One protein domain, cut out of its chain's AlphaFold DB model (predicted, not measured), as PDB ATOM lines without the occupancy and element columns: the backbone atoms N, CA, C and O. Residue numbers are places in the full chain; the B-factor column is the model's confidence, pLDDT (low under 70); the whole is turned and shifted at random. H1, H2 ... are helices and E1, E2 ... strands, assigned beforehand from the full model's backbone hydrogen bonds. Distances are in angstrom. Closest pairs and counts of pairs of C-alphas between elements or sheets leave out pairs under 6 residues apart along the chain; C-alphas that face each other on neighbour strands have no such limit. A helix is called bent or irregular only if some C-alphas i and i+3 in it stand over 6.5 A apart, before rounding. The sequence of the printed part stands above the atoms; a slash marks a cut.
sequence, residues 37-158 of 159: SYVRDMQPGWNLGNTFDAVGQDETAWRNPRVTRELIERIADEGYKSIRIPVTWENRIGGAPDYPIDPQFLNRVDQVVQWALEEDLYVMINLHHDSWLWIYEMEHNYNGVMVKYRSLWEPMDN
ATOM      1  N   SER A  37      17.563  25.248  80.935       97.56
ATOM      2  CA  SER A  37      17.937  23.836  81.071       97.56
ATOM      3  C   SER A  37      16.771  23.003  81.591       97.56
ATOM      4  O   SER A  37      16.426  22.019  80.949       97.56
ATOM      5  N   TYR A  38      16.075  23.474  82.629       97.88
ATOM      6  CA  TYR A  38      14.888  22.809  83.172       97.88
ATOM      7  C   TYR A  38      13.845  22.510  82.083       97.88
ATOM      8  O   TYR A  38      13.433  21.369  81.914       97.88
ATOM      9  N   VAL A  39      13.472  23.506  81.268       98.38
ATOM     10  CA  VAL A  39      12.497  23.309  80.177       98.38
ATOM     11  C   VAL A  39      13.028  22.382  79.077       98.38
ATOM     12  O   VAL A  39      12.255  21.633  78.482       98.38
ATOM     13  N   ARG A  40      14.335  22.404  78.781       98.50
ATOM     14  CA  ARG A  40      14.928  21.475  77.801       98.50
ATOM     15  C   ARG A  40      14.877  20.028  78.286       98.50
ATOM     16  O   ARG A  40      14.628  19.143  77.468       98.50
ATOM     17  N   ASP A  41      15.057  19.805  79.582       98.50
ATOM     18  CA  ASP A  41      15.027  18.473  80.184       98.50
ATOM     19  C   ASP A  41      13.612  17.863  80.200       98.50
ATOM     20  O   ASP A  41      13.479  16.643  80.182       98.50
ATOM     21  N   MET A  42      12.559  18.683  80.085       98.81
ATOM     22  CA  MET A  42      11.161  18.231  79.985       98.81
ATOM     23  C   MET A  42      10.794  17.561  78.645       98.81
ATOM     24  O   MET A  42       9.727  16.953  78.544       98.81
ATOM     25  N   GLN A  43      11.597  17.691  77.583       98.44
ATOM     26  CA  GLN A  43      11.223  17.199  76.247       98.44
ATOM     27  C   GLN A  43      11.506  15.683  76.078       98.44
ATOM     28  O   GLN A  43      12.654  15.275  76.277       98.44
ATOM     29  N   PRO A  44      10.551  14.858  75.584       98.75
ATOM     30  CA  PRO A  44       9.192  15.204  75.159       98.75
ATOM     31  C   PRO A  44       8.142  15.155  76.275       98.75
ATOM     32  O   PRO A  44       8.308  14.452  77.268       98.75
ATOM     33  N   GLY A  45       7.032  15.874  76.070       98.75
ATOM     34  CA  GLY A  45       5.910  15.932  77.011       98.75
ATOM     35  C   GLY A  45       4.635  15.229  76.536       98.75
ATOM     36  O   GLY A  45       4.326  15.224  75.342       98.75
ATOM     37  N   TRP A  46       3.870  14.687  77.483       98.88
ATOM     38  CA  TRP A  46       2.568  14.045  77.264       98.88
ATOM     39  C   TRP A  46       1.457  14.725  78.085       98.88
ATOM     40  O   TRP A  46       1.726  15.332  79.118       98.88
ATOM     41  N   ASN A  47       0.199  14.675  77.634       98.88
ATOM     42  CA  ASN A  47      -0.943  15.255  78.360       98.88
ATOM     43  C   ASN A  47      -1.935  14.176  78.796       98.88
ATOM     44  O   ASN A  47      -2.472  13.468  77.945       98.88
ATOM     45  N   LEU A  48      -2.279  14.167  80.086       98.88
ATOM     46  CA  LEU A  48      -3.357  13.356  80.656       98.88
ATOM     47  C   LEU A  48      -4.724  14.010  80.410       98.88
ATOM     48  O   LEU A  48      -5.417  14.415  81.338       98.88
ATOM     49  N   GLY A  49      -5.070  14.189  79.137       98.62
ATOM     50  CA  GLY A  49      -6.289  14.887  78.724       98.62
ATOM     51  C   GLY A  49      -7.568  14.080  78.955       98.62
ATOM     52  O   GLY A  49      -7.549  12.847  78.991       98.62
ATOM     53  N   ASN A  50      -8.693  14.788  79.065       98.75
ATOM     54  CA  ASN A  50     -10.031  14.240  79.311       98.75
ATOM     55  C   ASN A  50     -10.095  13.299  80.530       98.75
ATOM     56  O   ASN A  50     -10.812  12.297  80.515       98.75
ATOM     57  N   THR A  51      -9.304  13.599  81.553       98.88
ATOM     58  CA  THR A  51      -9.202  12.871  82.815       98.88
ATOM     59  C   THR A  51      -9.631  13.816  83.938       98.88
ATOM     60  O   THR A  51     -10.822  14.083  84.071       98.88
ATOM     61  N   PHE A  52      -8.712  14.396  84.717       98.81
ATOM     62  CA  PHE A  52      -9.062  15.320  85.806       98.81
ATOM     63  C   PHE A  52      -9.633  16.655  85.311       98.81
ATOM     64  O   PHE A  52     -10.288  17.376  86.061       98.81
ATOM     65  N   ASP A  53      -9.419  16.981  84.043       98.81
ATOM     66  CA  ASP A  53     -10.029  18.104  83.350       98.81
ATOM     67  C   ASP A  53     -11.490  17.875  82.967       98.81
ATOM     68  O   ASP A  53     -12.190  18.850  82.689       98.81
ATOM     69  N   ALA A  54     -11.985  16.636  82.996       98.75
ATOM     70  CA  ALA A  54     -13.361  16.339  82.627       98.75
ATOM     71  C   ALA A  54     -14.360  17.130  83.490       98.75
ATOM     72  O   ALA A  54     -14.257  17.190  84.716       98.75
ATOM     73  N   VAL A  55     -15.372  17.721  82.858       98.69
ATOM     74  CA  VAL A  55     -16.459  18.412  83.570       98.69
ATOM     75  C   VAL A  55     -17.503  17.380  83.994       98.69
ATOM     76  O   VAL A  55     -18.141  16.759  83.141       98.69
ATOM     77  N   GLY A  56     -17.667  17.174  85.301       97.31
ATOM     78  CA  GLY A  56     -18.560  16.156  85.853       97.31
ATOM     79  C   GLY A  56     -18.266  15.823  87.313       97.31
ATOM     80  O   GLY A  56     -17.679  16.622  88.034       97.31
ATOM     81  N   GLN A  57     -18.697  14.643  87.766       95.06
ATOM     82  CA  GLN A  57     -18.501  14.230  89.160       95.06
ATOM     83  C   GLN A  57     -17.036  13.883  89.462       95.06
ATOM     84  O   GLN A  57     -16.515  14.264  90.503       95.06
ATOM     85  N   ASP A  58     -16.360  13.185  88.552       97.25
ATOM     86  CA  ASP A  58     -14.983  12.723  88.727       97.25
ATOM     87  C   ASP A  58     -14.228  12.688  87.387       97.25
ATOM     88  O   ASP A  58     -14.756  13.119  86.358       97.25
ATOM     89  N   GLU A  59     -12.994  12.187  87.392       97.75
ATOM     90  CA  GLU A  59     -12.140  12.093  86.207       97.75
ATOM     91  C   GLU A  59     -12.617  11.081  85.149       97.75
ATOM     92  O   GLU A  59     -12.060  11.016  84.056       97.75
ATOM     93  N   THR A  60     -13.665  10.301  85.440       98.44
ATOM     94  CA  THR A  60     -14.253   9.337  84.497       98.44
ATOM     95  C   THR A  60     -15.431   9.909  83.709       98.44
ATOM     96  O   THR A  60     -15.951   9.259  82.798       98.44
ATOM     97  N   ALA A  61     -15.839  11.152  83.999       98.44
ATOM     98  CA  ALA A  61     -17.005  11.791  83.389       98.44
ATOM     99  C   ALA A  61     -16.946  11.843  81.850       98.44
ATOM    100  O   ALA A  61     -17.985  11.786  81.188       98.44
ATOM    101  N   TRP A  62     -15.743  11.899  81.264       98.56
ATOM    102  CA  TRP A  62     -15.522  11.865  79.811       98.56
ATOM    103  C   TRP A  62     -15.012  10.513  79.293       98.56
ATOM    104  O   TRP A  62     -14.407  10.436  78.227       98.56
ATOM    105  N   ARG A  63     -15.371   9.427  79.993       98.00
ATOM    106  CA  ARG A  63     -15.215   8.012  79.598       98.00
ATOM    107  C   ARG A  63     -13.800   7.442  79.649       98.00
ATOM    108  O   ARG A  63     -13.644   6.253  79.370       98.00
ATOM    109  N   ASN A  64     -12.797   8.228  80.025       98.44
ATOM    110  CA  ASN A  64     -11.514   7.654  80.409       98.44
ATOM    111  C   ASN A  64     -11.661   6.882  81.732       98.44
ATOM    112  O   ASN A  64     -12.462   7.268  82.588       98.44
ATOM    113  N   PRO A  65     -10.939   5.763  81.908       98.44
ATOM    114  CA  PRO A  65     -10.900   5.080  83.190       98.44
ATOM    115  C   PRO A  65     -10.162   5.933  84.232       98.44
ATOM    116  O   PRO A  65      -9.443   6.873  83.896       98.44
ATOM    117  N   ARG A  66     -10.301   5.560  85.508       98.56
ATOM    118  CA  ARG A  66      -9.439   6.085  86.574       98.56
ATOM    119  C   ARG A  66      -7.971   5.828  86.213       98.56
ATOM    120  O   ARG A  66      -7.637   4.751  85.720       98.56
ATOM    121  N   VAL A  67      -7.115   6.808  86.489       98.75
ATOM    122  CA  VAL A  67      -5.667   6.706  86.263       98.75
ATOM    123  C   VAL A  67      -5.101   5.561  87.092       98.75
ATOM    124  O   VAL A  67      -5.424   5.426  88.275       98.75
ATOM    125  N   THR A  68      -4.236   4.761  86.479       98.81
ATOM    126  CA  THR A  68      -3.500   3.694  87.157       98.81
ATOM    127  C   THR A  68      -2.007   3.995  87.141       98.81
ATOM    128  O   THR A  68      -1.541   4.774  86.307       98.81
ATOM    129  N   ARG A  69      -1.252   3.381  88.055       98.75
ATOM    130  CA  ARG A  69       0.205   3.539  88.111       98.75
ATOM    131  C   ARG A  69       0.861   3.038  86.822       98.75
ATOM    132  O   ARG A  69       1.709   3.720  86.266       98.75
ATOM    133  N   GLU A  70       0.365   1.926  86.283       98.81
ATOM    134  CA  GLU A  70       0.876   1.298  85.060       98.81
ATOM    135  C   GLU A  70       0.739   2.212  83.832       98.81
ATOM    136  O   GLU A  70       1.528   2.114  82.895       98.81
ATOM    137  N   LEU A  71      -0.259   3.107  83.808       98.81
ATOM    138  CA  LEU A  71      -0.356   4.117  82.752       98.81
ATOM    139  C   LEU A  71       0.815   5.104  82.830       98.81
ATOM    140  O   LEU A  71       1.369   5.457  81.793       98.81
ATOM    141  N   ILE A  72       1.171   5.552  84.036       98.88
ATOM    142  CA  ILE A  72       2.247   6.524  84.256       98.88
ATOM    143  C   ILE A  72       3.612   5.896  83.964       98.88
ATOM    144  O   ILE A  72       4.374   6.468  83.188       98.88
ATOM    145  N   GLU A  73       3.855   4.687  84.475       98.81
ATOM    146  CA  GLU A  73       5.044   3.877  84.162       98.81
ATOM    147  C   GLU A  73       5.199   3.720  82.647       98.81
ATOM    148  O   GLU A  73       6.242   4.022  82.074       98.81
ATOM    149  N   ARG A  74       4.112   3.363  81.951       98.81
ATOM    150  CA  ARG A  74       4.150   3.209  80.498       98.81
ATOM    151  C   ARG A  74       4.445   4.512  79.758       98.81
ATOM    152  O   ARG A  74       5.101   4.479  78.724       98.81
ATOM    153  N   ILE A  75       3.954   5.655  80.237       98.69
ATOM    154  CA  ILE A  75       4.280   6.957  79.636       98.69
ATOM    155  C   ILE A  75       5.788   7.225  79.749       98.69
ATOM    156  O   ILE A  75       6.396   7.640  78.760       98.69
ATOM    157  N   ALA A  76       6.392   6.951  80.907       98.69
ATOM    158  CA  ALA A  76       7.835   7.084  81.099       98.69
ATOM    159  C   ALA A  76       8.627   6.092  80.224       98.69
ATOM    160  O   ALA A  76       9.559   6.497  79.527       98.69
ATOM    161  N   ASP A  77       8.202   4.825  80.161       98.75
ATOM    162  CA  ASP A  77       8.832   3.768  79.351       98.75
ATOM    163  C   ASP A  77       8.838   4.075  77.843       98.75
ATOM    164  O   ASP A  77       9.773   3.710  77.127       98.75
ATOM    165  N   GLU A  78       7.815   4.772  77.338       98.75
ATOM    166  CA  GLU A  78       7.746   5.231  75.940       98.75
ATOM    167  C   GLU A  78       8.681   6.435  75.666       98.75
ATOM    168  O   GLU A  78       8.792   6.905  74.531       98.75
ATOM    169  N   GLY A  79       9.395   6.925  76.686       98.69
ATOM    170  CA  GLY A  79      10.446   7.936  76.577       98.69
ATOM    171  C   GLY A  79       9.984   9.379  76.793       98.69
ATOM    172  O   GLY A  79      10.735  10.307  76.470       98.69
ATOM    173  N   TYR A  80       8.771   9.596  77.311       98.88
ATOM    174  CA  TYR A  80       8.353  10.922  77.760       98.88
ATOM    175  C   TYR A  80       9.119  11.327  79.017       98.88
ATOM    176  O   TYR A  80       9.408  10.504  79.875       98.88
ATOM    177  N   LYS A  81       9.443  12.617  79.112       98.88
ATOM    178  CA  LYS A  81      10.150  13.207  80.256       98.88
ATOM    179  C   LYS A  81       9.289  14.168  81.052       98.88
ATOM    180  O   LYS A  81       9.661  14.580  82.142       98.88
ATOM    181  N   SER A  82       8.148  14.572  80.508       98.94
ATOM    182  CA  SER A  82       7.203  15.413  81.227       98.94
ATOM    183  C   SER A  82       5.766  14.990  80.987       98.94
ATOM    184  O   SER A  82       5.402  14.489  79.920       98.94
ATOM    185  N   ILE A  83       4.932  15.233  81.988       98.94
ATOM    186  CA  ILE A  83       3.496  15.027  81.929       98.94
ATOM    187  C   ILE A  83       2.769  16.287  82.384       98.94
ATOM    188  O   ILE A  83       3.049  16.876  83.427       98.94
ATOM    189  N   ARG A  84       1.787  16.706  81.591       98.94
ATOM    190  CA  ARG A  84       0.819  17.721  81.989       98.94
ATOM    191  C   ARG A  84      -0.465  17.031  82.430       98.94
ATOM    192  O   ARG A  84      -1.067  16.286  81.658       98.94
ATOM    193  N   ILE A  85      -0.882  17.324  83.655       98.88
ATOM    194  CA  ILE A  85      -2.098  16.829  84.296       98.88
ATOM    195  C   ILE A  85      -3.076  18.012  84.359       98.88
ATOM    196  O   ILE A  85      -3.026  18.808  85.297       98.88
ATOM    197  N   PRO A  86      -3.902  18.234  83.322       98.88
ATOM    198  CA  PRO A  86      -4.917  19.277  83.368       98.88
ATOM    199  C   PRO A  86      -6.009  18.904  84.378       98.88
ATOM    200  O   PRO A  86      -6.472  17.766  84.392       98.88
ATOM    201  N   VAL A  87      -6.417  19.855  85.221       98.88
ATOM    202  CA  VAL A  87      -7.404  19.619  86.285       98.88
ATOM    203  C   VAL A  87      -8.486  20.688  86.233       98.88
ATOM    204  O   VAL A  87      -8.182  21.878  86.194       98.88
ATOM    205  N   THR A  88      -9.749  20.270  86.235       98.81
ATOM    206  CA  THR A  88     -10.891  21.172  86.395       98.81
ATOM    207  C   THR A  88     -11.401  21.056  87.822       98.81
ATOM    208  O   THR A  88     -11.869  19.992  88.228       98.81
ATOM    209  N   TRP A  89     -11.323  22.148  88.575       98.44
ATOM    210  CA  TRP A  89     -11.628  22.159  90.010       98.44
ATOM    211  C   TRP A  89     -13.092  22.471  90.286       98.44
ATOM    212  O   TRP A  89     -13.662  21.989  91.266       98.44
ATOM    213  N   GLU A  90     -13.738  23.220  89.390       98.06
ATOM    214  CA  GLU A  90     -15.191  23.340  89.375       98.06
ATOM    215  C   GLU A  90     -15.854  21.950  89.426       98.06
ATOM    216  O   GLU A  90     -15.411  21.011  88.763       98.06
ATOM    217  N   ASN A  91     -16.915  21.831  90.232       97.81
ATOM    218  CA  ASN A  91     -17.574  20.585  90.666       97.81
ATOM    219  C   ASN A  91     -16.862  19.777  91.772       97.81
ATOM    220  O   ASN A  91     -17.449  18.817  92.265       97.81
ATOM    221  N   ARG A  92     -15.656  20.172  92.204       97.94
ATOM    222  CA  ARG A  92     -14.856  19.490  93.246       97.94
ATOM    223  C   ARG A  92     -14.434  20.430  94.371       97.94
ATOM    224  O   ARG A  92     -13.453  20.187  95.064       97.94
ATOM    225  N   ILE A  93     -15.172  21.519  94.539       97.69
ATOM    226  CA  ILE A  93     -14.912  22.566  95.526       97.69
ATOM    227  C   ILE A  93     -16.199  22.894  96.282       97.69
ATOM    228  O   ILE A  93     -17.303  22.784  95.742       97.69
ATOM    229  N   GLY A  94     -16.056  23.294  97.541       97.25
ATOM    230  CA  GLY A  94     -17.143  23.810  98.360       97.25
ATOM    231  C   GLY A  94     -17.548  25.238  97.985       97.25
ATOM    232  O   GLY A  94     -17.083  25.821  97.005       97.25
ATOM    233  N   GLY A  95     -18.445  25.810  98.785       95.81
ATOM    234  CA  GLY A  95     -18.940  27.171  98.585       95.81
ATOM    235  C   GLY A  95     -17.982  28.263  99.070       95.81
ATOM    236  O   GLY A  95     -17.004  28.010  99.771       95.81
ATOM    237  N   ALA A  96     -18.324  29.502  98.724       94.06
ATOM    238  CA  ALA A  96     -17.663  30.703  99.219       94.06
ATOM    239  C   ALA A  96     -17.726  30.823 100.762       94.06
ATOM    240  O   ALA A  96     -18.680  30.328 101.370       94.06
ATOM    241  N   PRO A  97     -16.789  31.561 101.387       93.38
ATOM    242  CA  PRO A  97     -15.648  32.239 100.761       93.38
ATOM    243  C   PRO A  97     -14.414  31.346 100.604       93.38
ATOM    244  O   PRO A  97     -13.510  31.720  99.867       93.38
ATOM    245  N   ASP A  98     -14.392  30.193 101.271       92.88
ATOM    246  CA  ASP A  98     -13.182  29.380 101.407       92.88
ATOM    247  C   ASP A  98     -12.965  28.434 100.219       92.88
ATOM    248  O   ASP A  98     -11.840  28.010  99.982       92.88
ATOM    249  N   TYR A  99     -14.027  28.103  99.472       96.75
ATOM    250  CA  TYR A  99     -13.997  27.194  98.317       96.75
ATOM    251  C   TYR A  99     -13.157  25.922  98.552       96.75
ATOM    252  O   TYR A  99     -12.306  25.591  97.724       96.75
ATOM    253  N   PRO A 100     -13.371  25.191  99.666       96.19
ATOM    254  CA  PRO A 100     -12.502  24.079 100.034       96.19
ATOM    255  C   PRO A 100     -12.536  22.993  98.957       96.19
ATOM    256  O   PRO A 100     -13.615  22.525  98.594       96.19
ATOM    257  N   ILE A 101     -11.369  22.585  98.460       96.94
ATOM    258  CA  ILE A 101     -11.251  21.471  97.512       96.94
ATOM    259  C   ILE A 101     -11.666  20.176  98.220       96.94
ATOM    260  O   ILE A 101     -11.303  19.953  99.376       96.94
ATOM    261  N   ASP A 102     -12.423  19.317  97.537       96.88
ATOM    262  CA  ASP A 102     -12.749  17.981  98.032       96.88
ATOM    263  C   ASP A 102     -11.446  17.208  98.316       96.88
ATOM    264  O   ASP A 102     -10.697  16.905  97.378       96.88
ATOM    265  N   PRO A 103     -11.166  16.847  99.583       96.44
ATOM    266  CA  PRO A 103      -9.926  16.171  99.941       96.44
ATOM    267  C   PRO A 103      -9.787  14.805  99.265       96.44
ATOM    268  O   PRO A 103      -8.668  14.357  99.029       96.44
ATOM    269  N   GLN A 104     -10.888  14.123  98.922       97.19
ATOM    270  CA  GLN A 104     -10.800  12.850  98.203       97.19
ATOM    271  C   GLN A 104     -10.296  13.066  96.779       97.19
ATOM    272  O   GLN A 104      -9.415  12.335  96.331       97.19
ATOM    273  N   PHE A 105     -10.821  14.078  96.085       97.75
ATOM    274  CA  PHE A 105     -10.375  14.435  94.743       97.75
ATOM    275  C   PHE A 105      -8.924  14.925  94.744       97.75
ATOM    276  O   PHE A 105      -8.123  14.436  93.949       97.75
ATOM    277  N   LEU A 106      -8.561  15.807  95.683       96.94
ATOM    278  CA  LEU A 106      -7.190  16.306  95.817       96.94
ATOM    279  C   LEU A 106      -6.193  15.166  96.057       96.94
ATOM    280  O   LEU A 106      -5.201  15.077  95.343       96.94
ATOM    281  N   ASN A 107      -6.504  14.233  96.964       97.50
ATOM    282  CA  ASN A 107      -5.664  13.055  97.204       97.50
ATOM    283  C   ASN A 107      -5.513  12.172  95.957       97.50
ATOM    284  O   ASN A 107      -4.500  11.496  95.801       97.50
ATOM    285  N   ARG A 108      -6.510  12.130  95.061       98.50
ATOM    286  CA  ARG A 108      -6.373  11.397  93.791       98.50
ATOM    287  C   ARG A 108      -5.472  12.117  92.798       98.50
ATOM    288  O   ARG A 108      -4.714  11.432  92.118       98.50
ATOM    289  N   VAL A 109      -5.543  13.445  92.718       98.31
ATOM    290  CA  VAL A 109      -4.625  14.245  91.894       98.31
ATOM    291  C   VAL A 109      -3.196  14.105  92.422       98.31
ATOM    292  O   VAL A 109      -2.318  13.733  91.647       98.31
ATOM    293  N   ASP A 110      -2.982  14.299  93.729       98.00
ATOM    294  CA  ASP A 110      -1.676  14.130  94.382       98.00
ATOM    295  C   ASP A 110      -1.112  12.728  94.132       98.00
ATOM    296  O   ASP A 110       0.003  12.600  93.645       98.00
ATOM    297  N   GLN A 111      -1.910  11.670  94.306       98.69
ATOM    298  CA  GLN A 111      -1.459  10.303  94.038       98.69
ATOM    299  C   GLN A 111      -0.871  10.125  92.626       98.69
ATOM    300  O   GLN A 111       0.122   9.414  92.470       98.69
ATOM    301  N   VAL A 112      -1.477  10.741  91.605       98.81
ATOM    302  CA  VAL A 112      -1.000  10.663  90.214       98.81
ATOM    303  C   VAL A 112       0.220  11.556  89.988       98.81
ATOM    304  O   VAL A 112       1.121  11.161  89.251       98.81
ATOM    305  N   VAL A 113       0.275  12.724  90.633       98.75
ATOM    306  CA  VAL A 113       1.472  13.579  90.650       98.75
ATOM    307  C   VAL A 113       2.650  12.816  91.257       98.75
ATOM    308  O   VAL A 113       3.701  12.753  90.628       98.75
ATOM    309  N   GLN A 114       2.468  12.167  92.411       98.75
ATOM    310  CA  GLN A 114       3.509  11.369  93.065       98.75
ATOM    311  C   GLN A 114       3.975  10.211  92.183       98.75
ATOM    312  O   GLN A 114       5.174  10.028  92.024       98.75
ATOM    313  N   TRP A 115       3.062   9.474  91.534       98.88
ATOM    314  CA  TRP A 115       3.468   8.437  90.576       98.88
ATOM    315  C   TRP A 115       4.323   9.004  89.443       98.88
ATOM    316  O   TRP A 115       5.320   8.399  89.083       98.88
ATOM    317  N   ALA A 116       3.975  10.168  88.893       98.88
ATOM    318  CA  ALA A 116       4.773  10.778  87.833       98.88
ATOM    319  C   ALA A 116       6.156  11.234  88.326       98.88
ATOM    320  O   ALA A 116       7.142  11.037  87.621       98.88
ATOM    321  N   LEU A 117       6.239  11.798  89.534       98.81
ATOM    322  CA  LEU A 117       7.509  12.178  90.155       98.81
ATOM    323  C   LEU A 117       8.387  10.957  90.477       98.81
ATOM    324  O   LEU A 117       9.602  11.025  90.322       98.81
ATOM    325  N   GLU A 118       7.788   9.841  90.899       98.81
ATOM    326  CA  GLU A 118       8.490   8.571  91.136       98.81
ATOM    327  C   GLU A 118       9.094   7.984  89.847       98.81
ATOM    328  O   GLU A 118      10.144   7.349  89.912       98.81
ATOM    329  N   GLU A 119       8.479   8.249  88.690       98.81
ATOM    330  CA  GLU A 119       8.988   7.881  87.358       98.81
ATOM    331  C   GLU A 119       9.919   8.952  86.740       98.81
ATOM    332  O   GLU A 119      10.165   8.949  85.534       98.81
ATOM    333  N   ASP A 120      10.436   9.884  87.554       98.56
ATOM    334  CA  ASP A 120      11.358  10.964  87.151       98.56
ATOM    335  C   ASP A 120      10.793  11.888  86.049       98.56
ATOM    336  O   ASP A 120      11.525  12.498  85.265       98.56
ATOM    337  N   LEU A 121       9.462  12.013  85.978       98.81
ATOM    338  CA  LEU A 121       8.796  12.931  85.060       98.81
ATOM    339  C   LEU A 121       8.683  14.326  85.675       98.81
ATOM    340  O   LEU A 121       8.263  14.509  86.818       98.81
ATOM    341  N   TYR A 122       8.915  15.349  84.856       98.81
ATOM    342  CA  TYR A 122       8.493  16.707  85.185       98.81
ATOM    343  C   TYR A 122       6.966  16.820  85.109       98.81
ATOM    344  O   TYR A 122       6.363  16.454  84.097       98.81
ATOM    345  N   VAL A 123       6.333  17.389  86.136       98.81
ATOM    346  CA  VAL A 123       4.868  17.472  86.231       98.81
ATOM    347  C   VAL A 123       4.379  18.913  86.111       98.81
ATOM    348  O   VAL A 123       4.913  19.819  86.743       98.81
ATOM    349  N   MET A 124       3.326  19.132  85.319       98.81
ATOM    350  CA  MET A 124       2.612  20.411  85.238       98.81
ATOM    351  C   MET A 124       1.127  20.232  85.566       98.81
ATOM    352  O   MET A 124       0.426  19.509  84.857       98.81
ATOM    353  N   ILE A 125       0.637  20.965  86.569       98.38
ATOM    354  CA  ILE A 125      -0.787  21.069  86.937       98.38
ATOM    355  C   ILE A 125      -1.342  22.468  86.615       98.38
ATOM    356  O   ILE A 125      -0.581  23.383  86.297       98.38
ATOM    357  N   ASN A 126      -2.666  22.640  86.615       98.50
ATOM    358  CA  ASN A 126      -3.315  23.938  86.373       98.50
ATOM    359  C   ASN A 126      -4.779  23.971  86.843       98.50
ATOM    360  O   ASN A 126      -5.322  22.965  87.290       98.50
ATOM    361  N   LEU A 127      -5.415  25.132  86.662       98.62
ATOM    362  CA  LEU A 127      -6.865  25.266  86.518       98.62
ATOM    363  C   LEU A 127      -7.221  25.152  85.021       98.62
ATOM    364  O   LEU A 127      -6.728  25.951  84.216       98.62
ATOM    365  N   HIS A 128      -8.031  24.167  84.623       98.75
ATOM    366  CA  HIS A 128      -8.224  23.814  83.213       98.75
ATOM    367  C   HIS A 128      -9.500  24.398  82.602       98.75
ATOM    368  O   HIS A 128      -9.465  25.468  81.986       98.75
ATOM    369  N   HIS A 129     -10.640  23.713  82.737       98.81
ATOM    370  CA  HIS A 129     -11.918  24.209  82.217       98.81
ATOM    371  C   HIS A 129     -12.580  25.230  83.138       98.81
ATOM    372  O   HIS A 129     -13.501  25.918  82.707       98.81
ATOM    373  N   ASP A 130     -12.028  25.448  84.335       98.75
ATOM    374  CA  ASP A 130     -12.300  26.624  85.168       98.75
ATOM    375  C   ASP A 130     -12.238  27.930  84.359       98.75
ATOM    376  O   ASP A 130     -13.040  28.839  84.584       98.75
ATOM    377  N   SER A 131     -11.341  27.973  83.360       98.69
ATOM    378  CA  SER A 131     -11.183  29.064  82.390       98.69
ATOM    379  C   SER A 131     -12.509  29.554  81.804       98.69
ATOM    380  O   SER A 131     -12.790  30.747  81.856       98.69
ATOM    381  N   TRP A 132     -13.341  28.653  81.281       98.56
ATOM    382  CA  TRP A 132     -14.625  28.985  80.655       98.56
ATOM    383  C   TRP A 132     -15.836  28.601  81.508       98.56
ATOM    384  O   TRP A 132     -16.949  28.986  81.168       98.56
ATOM    385  N   LEU A 133     -15.646  27.871  82.610       98.56
ATOM    386  CA  LEU A 133     -16.722  27.572  83.554       98.56
ATOM    387  C   LEU A 133     -17.051  28.764  84.449       98.56
ATOM    388  O   LEU A 133     -18.222  28.993  84.728       98.56
ATOM    389  N   TRP A 134     -16.044  29.517  84.901       98.50
ATOM    390  CA  TRP A 134     -16.284  30.660  85.791       98.50
ATOM    391  C   TRP A 134     -15.231  31.773  85.696       98.50
ATOM    392  O   TRP A 134     -15.567  32.929  85.932       98.50
ATOM    393  N   ILE A 135     -13.973  31.488  85.327       98.62
ATOM    394  CA  ILE A 135     -12.927  32.532  85.237       98.62
ATOM    395  C   ILE A 135     -13.283  33.572  84.166       98.62
ATOM    396  O   ILE A 135     -13.050  34.764  84.365       98.62
ATOM    397  N   TYR A 136     -13.893  33.150  83.056       98.50
ATOM    398  CA  TYR A 136     -14.316  34.044  81.974       98.50
ATOM    399  C   TYR A 136     -15.284  35.158  82.421       98.50
ATOM    400  O   TYR A 136     -15.399  36.169  81.732       98.50
ATOM    401  N   GLU A 137     -15.945  35.025  83.579       98.56
ATOM    402  CA  GLU A 137     -16.890  36.015  84.117       98.56
ATOM    403  C   GLU A 137     -16.207  37.258  84.719       98.56
ATOM    404  O   GLU A 137     -16.881  38.178  85.189       98.56
ATOM    405  N   MET A 138     -14.871  37.312  84.722       98.50
ATOM    406  CA  MET A 138     -14.076  38.326  85.424       98.50
ATOM    407  C   MET A 138     -14.419  39.776  85.050       98.50
ATOM    408  O   MET A 138     -14.317  40.654  85.904       98.50
ATOM    409  N   GLU A 139     -14.856  40.043  83.815       98.38
ATOM    410  CA  GLU A 139     -15.258  41.391  83.378       98.38
ATOM    411  C   GLU A 139     -16.457  41.933  84.177       98.38
ATOM    412  O   GLU A 139     -16.519  43.123  84.487       98.38
ATOM    413  N   HIS A 140     -17.398  41.062  84.544       98.38
ATOM    414  CA  HIS A 140     -18.643  41.440  85.220       98.38
ATOM    415  C   HIS A 140     -18.714  40.960  86.677       98.38
ATOM    416  O   HIS A 140     -19.581  41.405  87.427       98.38
ATOM    417  N   ASN A 141     -17.790  40.094  87.098       98.19
ATOM    418  CA  ASN A 141     -17.719  39.526  88.441       98.19
ATOM    419  C   ASN A 141     -16.271  39.473  88.971       98.19
ATOM    420  O   ASN A 141     -15.834  38.472  89.535       98.19
ATOM    421  N   TYR A 142     -15.510  40.558  88.795       98.44
ATOM    422  CA  TYR A 142     -14.086  40.609  89.154       98.44
ATOM    423  C   TYR A 142     -13.806  40.112  90.579       98.44
ATOM    424  O   TYR A 142     -12.979  39.228  90.777       98.44
ATOM    425  N   ASN A 143     -14.514  40.647  91.580       98.06
ATOM    426  CA  ASN A 143     -14.271  40.287  92.977       98.06
ATOM    427  C   ASN A 143     -14.628  38.822  93.262       98.06
ATOM    428  O   ASN A 143     -13.859  38.144  93.935       98.06
ATOM    429  N   GLY A 144     -15.755  38.320  92.743       97.75
ATOM    430  CA  GLY A 144     -16.157  36.927  92.950       97.75
ATOM    431  C   GLY A 144     -15.169  35.945  92.324       97.75
ATOM    432  O   GLY A 144     -14.732  35.006  92.991       97.75
ATOM    433  N   VAL A 145     -14.750  36.217  91.083       98.31
ATOM    434  CA  VAL A 145     -13.728  35.432  90.375       98.31
ATOM    435  C   VAL A 145     -12.398  35.474  91.120       98.31
ATOM    436  O   VAL A 145     -11.803  34.428  91.348       98.31
ATOM    437  N   MET A 146     -11.938  36.650  91.552       97.94
ATOM    438  CA  MET A 146     -10.643  36.777  92.226       97.94
ATOM    439  C   MET A 146     -10.599  36.111  93.600       97.94
ATOM    440  O   MET A 146      -9.552  35.570  93.949       97.94
ATOM    441  N   VAL A 147     -11.694  36.128  94.369       97.69
ATOM    442  CA  VAL A 147     -11.760  35.383  95.638       97.69
ATOM    443  C   VAL A 147     -11.594  33.896  95.350       97.69
ATOM    444  O   VAL A 147     -10.664  33.283  95.859       97.69
ATOM    445  N   LYS A 148     -12.421  33.342  94.459       98.00
ATOM    446  CA  LYS A 148     -12.373  31.921  94.114       98.00
ATOM    447  C   LYS A 148     -11.022  31.499  93.529       98.00
ATOM    448  O   LYS A 148     -10.465  30.495  93.946       98.00
ATOM    449  N   TYR A 149     -10.469  32.284  92.604       97.88
ATOM    450  CA  TYR A 149      -9.168  32.020  91.987       97.88
ATOM    451  C   TYR A 149      -8.042  31.960  93.018       97.88
ATOM    452  O   TYR A 149      -7.241  31.032  92.981       97.88
ATOM    453  N   ARG A 150      -7.993  32.913  93.957       96.25
ATOM    454  CA  ARG A 150      -6.979  32.906  95.019       96.25
ATOM    455  C   ARG A 150      -7.159  31.727  95.965       96.25
ATOM    456  O   ARG A 150      -6.176  31.051  96.229       96.25
ATOM    457  N   SER A 151      -8.390  31.422  96.380       95.56
ATOM    458  CA  SER A 151      -8.668  30.277  97.256       95.56
ATOM    459  C   SER A 151      -8.206  28.938  96.673       95.56
ATOM    460  O   SER A 151      -7.884  28.033  97.435       95.56
ATOM    461  N   LEU A 152      -8.160  28.797  95.343       95.75
ATOM    462  CA  LEU A 152      -7.661  27.578  94.699       95.75
ATOM    463  C   LEU A 152      -6.134  27.545  94.560       95.75
ATOM    464  O   LEU A 152      -5.561  26.469  94.675       95.75
ATOM    465  N   TRP A 153      -5.477  28.686  94.338       94.69
ATOM    466  CA  TRP A 153      -4.013  28.739  94.221       94.69
ATOM    467  C   TRP A 153      -3.292  28.783  95.573       94.69
ATOM    468  O   TRP A 153      -2.235  28.180  95.701       94.69
ATOM    469  N   GLU A 154      -3.855  29.433  96.596       89.12
ATOM    470  CA  GLU A 154      -3.194  29.605  97.899       89.12
ATOM    471  C   GLU A 154      -2.770  28.278  98.558       89.12
ATOM    472  O   GLU A 154      -1.637  28.203  99.033       89.12
ATOM    473  N   PRO A 155      -3.592  27.210  98.589       78.12
ATOM    474  CA  PRO A 155      -3.139  25.922  99.109       78.12
ATOM    475  C   PRO A 155      -2.000  25.312  98.283       78.12
ATOM    476  O   PRO A 155      -1.114  24.698  98.859       78.12
ATOM    477  N   MET A 156      -1.998  25.514  96.959       74.19
ATOM    478  CA  MET A 156      -0.976  24.972  96.050       74.19
ATOM    479  C   MET A 156       0.386  25.663  96.205       74.19
ATOM    480  O   MET A 156       1.398  25.092  95.815       74.19
ATOM    481  N   ASP A 157       0.415  26.879  96.759       68.75
ATOM    482  CA  ASP A 157       1.640  27.651  96.994       68.75
ATOM    483  C   ASP A 157       2.315  27.330  98.349       68.75
ATOM    484  O   ASP A 157       3.433  27.787  98.590       68.75
ATOM    485  N   ASN A 158       1.638  26.611  99.258       57.31
ATOM    486  CA  ASN A 158       2.082  26.396 100.646       57.31
ATOM    487  C   ASN A 158       2.673  24.997 100.934       57.31
ATOM    488  O   ASN A 158       3.034  24.744 102.088       57.31
TER     489      ASN A 158
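This is residues 37 to 158 of the 159 residues of the protein "Cellulase domain-containing protein" of Alkalihalobacillus okuhidensis (UniProt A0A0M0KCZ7). A small sheet of three parallel strands, E1, E2 and E3, has the long helix H3 over one face, with H2 packed beside residues 112 to 116 of H3. Past the last residues of the strands, H4, H5 and H6 make a loosely joined second group, in which H6 folds back from H5, while H1 lies past the strands' first residues. The printed part has 122 residues, with six named helices and three named strands in the order H1 E1 H2 E2 H3 E3 H4 H5 H6; the sheet's order is E1 E2 E3, and the class is mostly helix. The whole is compact, with a radius of gyration of the C-alphas of 15.4 A and spans of 46 by 34 by 24 A.

H1, residues 37 to 41, is only just on the sheet, with 5 pairs of C-alphas within 10 A, and only grazes it. Strand E1, residues 45 to 47, is the parallel neighbour of E2, residues 82 to 85, at 18 degrees; N 46 and O 82 are within hydrogen-bond range at 2.9 A. H2, residues 69 to 77, only grazes the sheet with its residues 72 to 76. E2 is also the parallel neighbour of E3, residues 122 to 125, at 17 degrees, with N 83 and O 122 at 2.8 A. E1, H2, E2 and E2, H3, E3 are strand-helix-strand units, parallel neighbour strands with a helix between, each with a right-handed crossover. H3, residues 103 to 118, makes two layers with the sheet, a helix on one face: its height over the sheet is 10.5 A, and it runs along the strands, at 5 degrees to E3 on the local plane. H2 and H3 touch at a shallow tilt of 32 degrees, the same way; their closest C-alphas, of Ile 72 and Ala 116, are 6.1 A apart. H4, residues 130 to 133, and H5, residues 135 to 139, meet only through their link. H5 touches H6, residues 142 to 156, at the closest C-alphas of Met 138 and Val 145, 5.7 A apart. H3 and H6 are apart. Every O i to N i+4 pair is within hydrogen-bond range in H1, H2 and H3; H6 has 9 of 11, H5 has 0 of 1 but 1 of 2 O i to N i+3 pairs, and H4 is too short for an O i to N i+4 pair.

H1 begins at C-alpha 37, (17.937, 23.836, 81.071). E1 is 7.0 A long, H2 12.3 A, E2 9.9 A and E3 10.4 A. H3 is 21.8 A long and begins at C-alpha 103, (-9.926, 16.171, 99.941). H5 is irregular, with C-alphas 136 and 139 7.5 A apart. H6, 21.5 A long, is only just irregular, with C-alphas 152 and 155 6.53 A apart, and ends at C-alpha 156, (-0.976, 24.972, 96.050).

The two C-alphas farthest apart, of Asp 77 and His 140, are 47.0 A apart. The printed part has no cut. The links E1 to H2, residues 48 to 68, and E2 to H3, residues 86 to 102, are long; the others are tight. The mean pLDDT of the printed part is 97.1, and residues 157 to 158 are under 70.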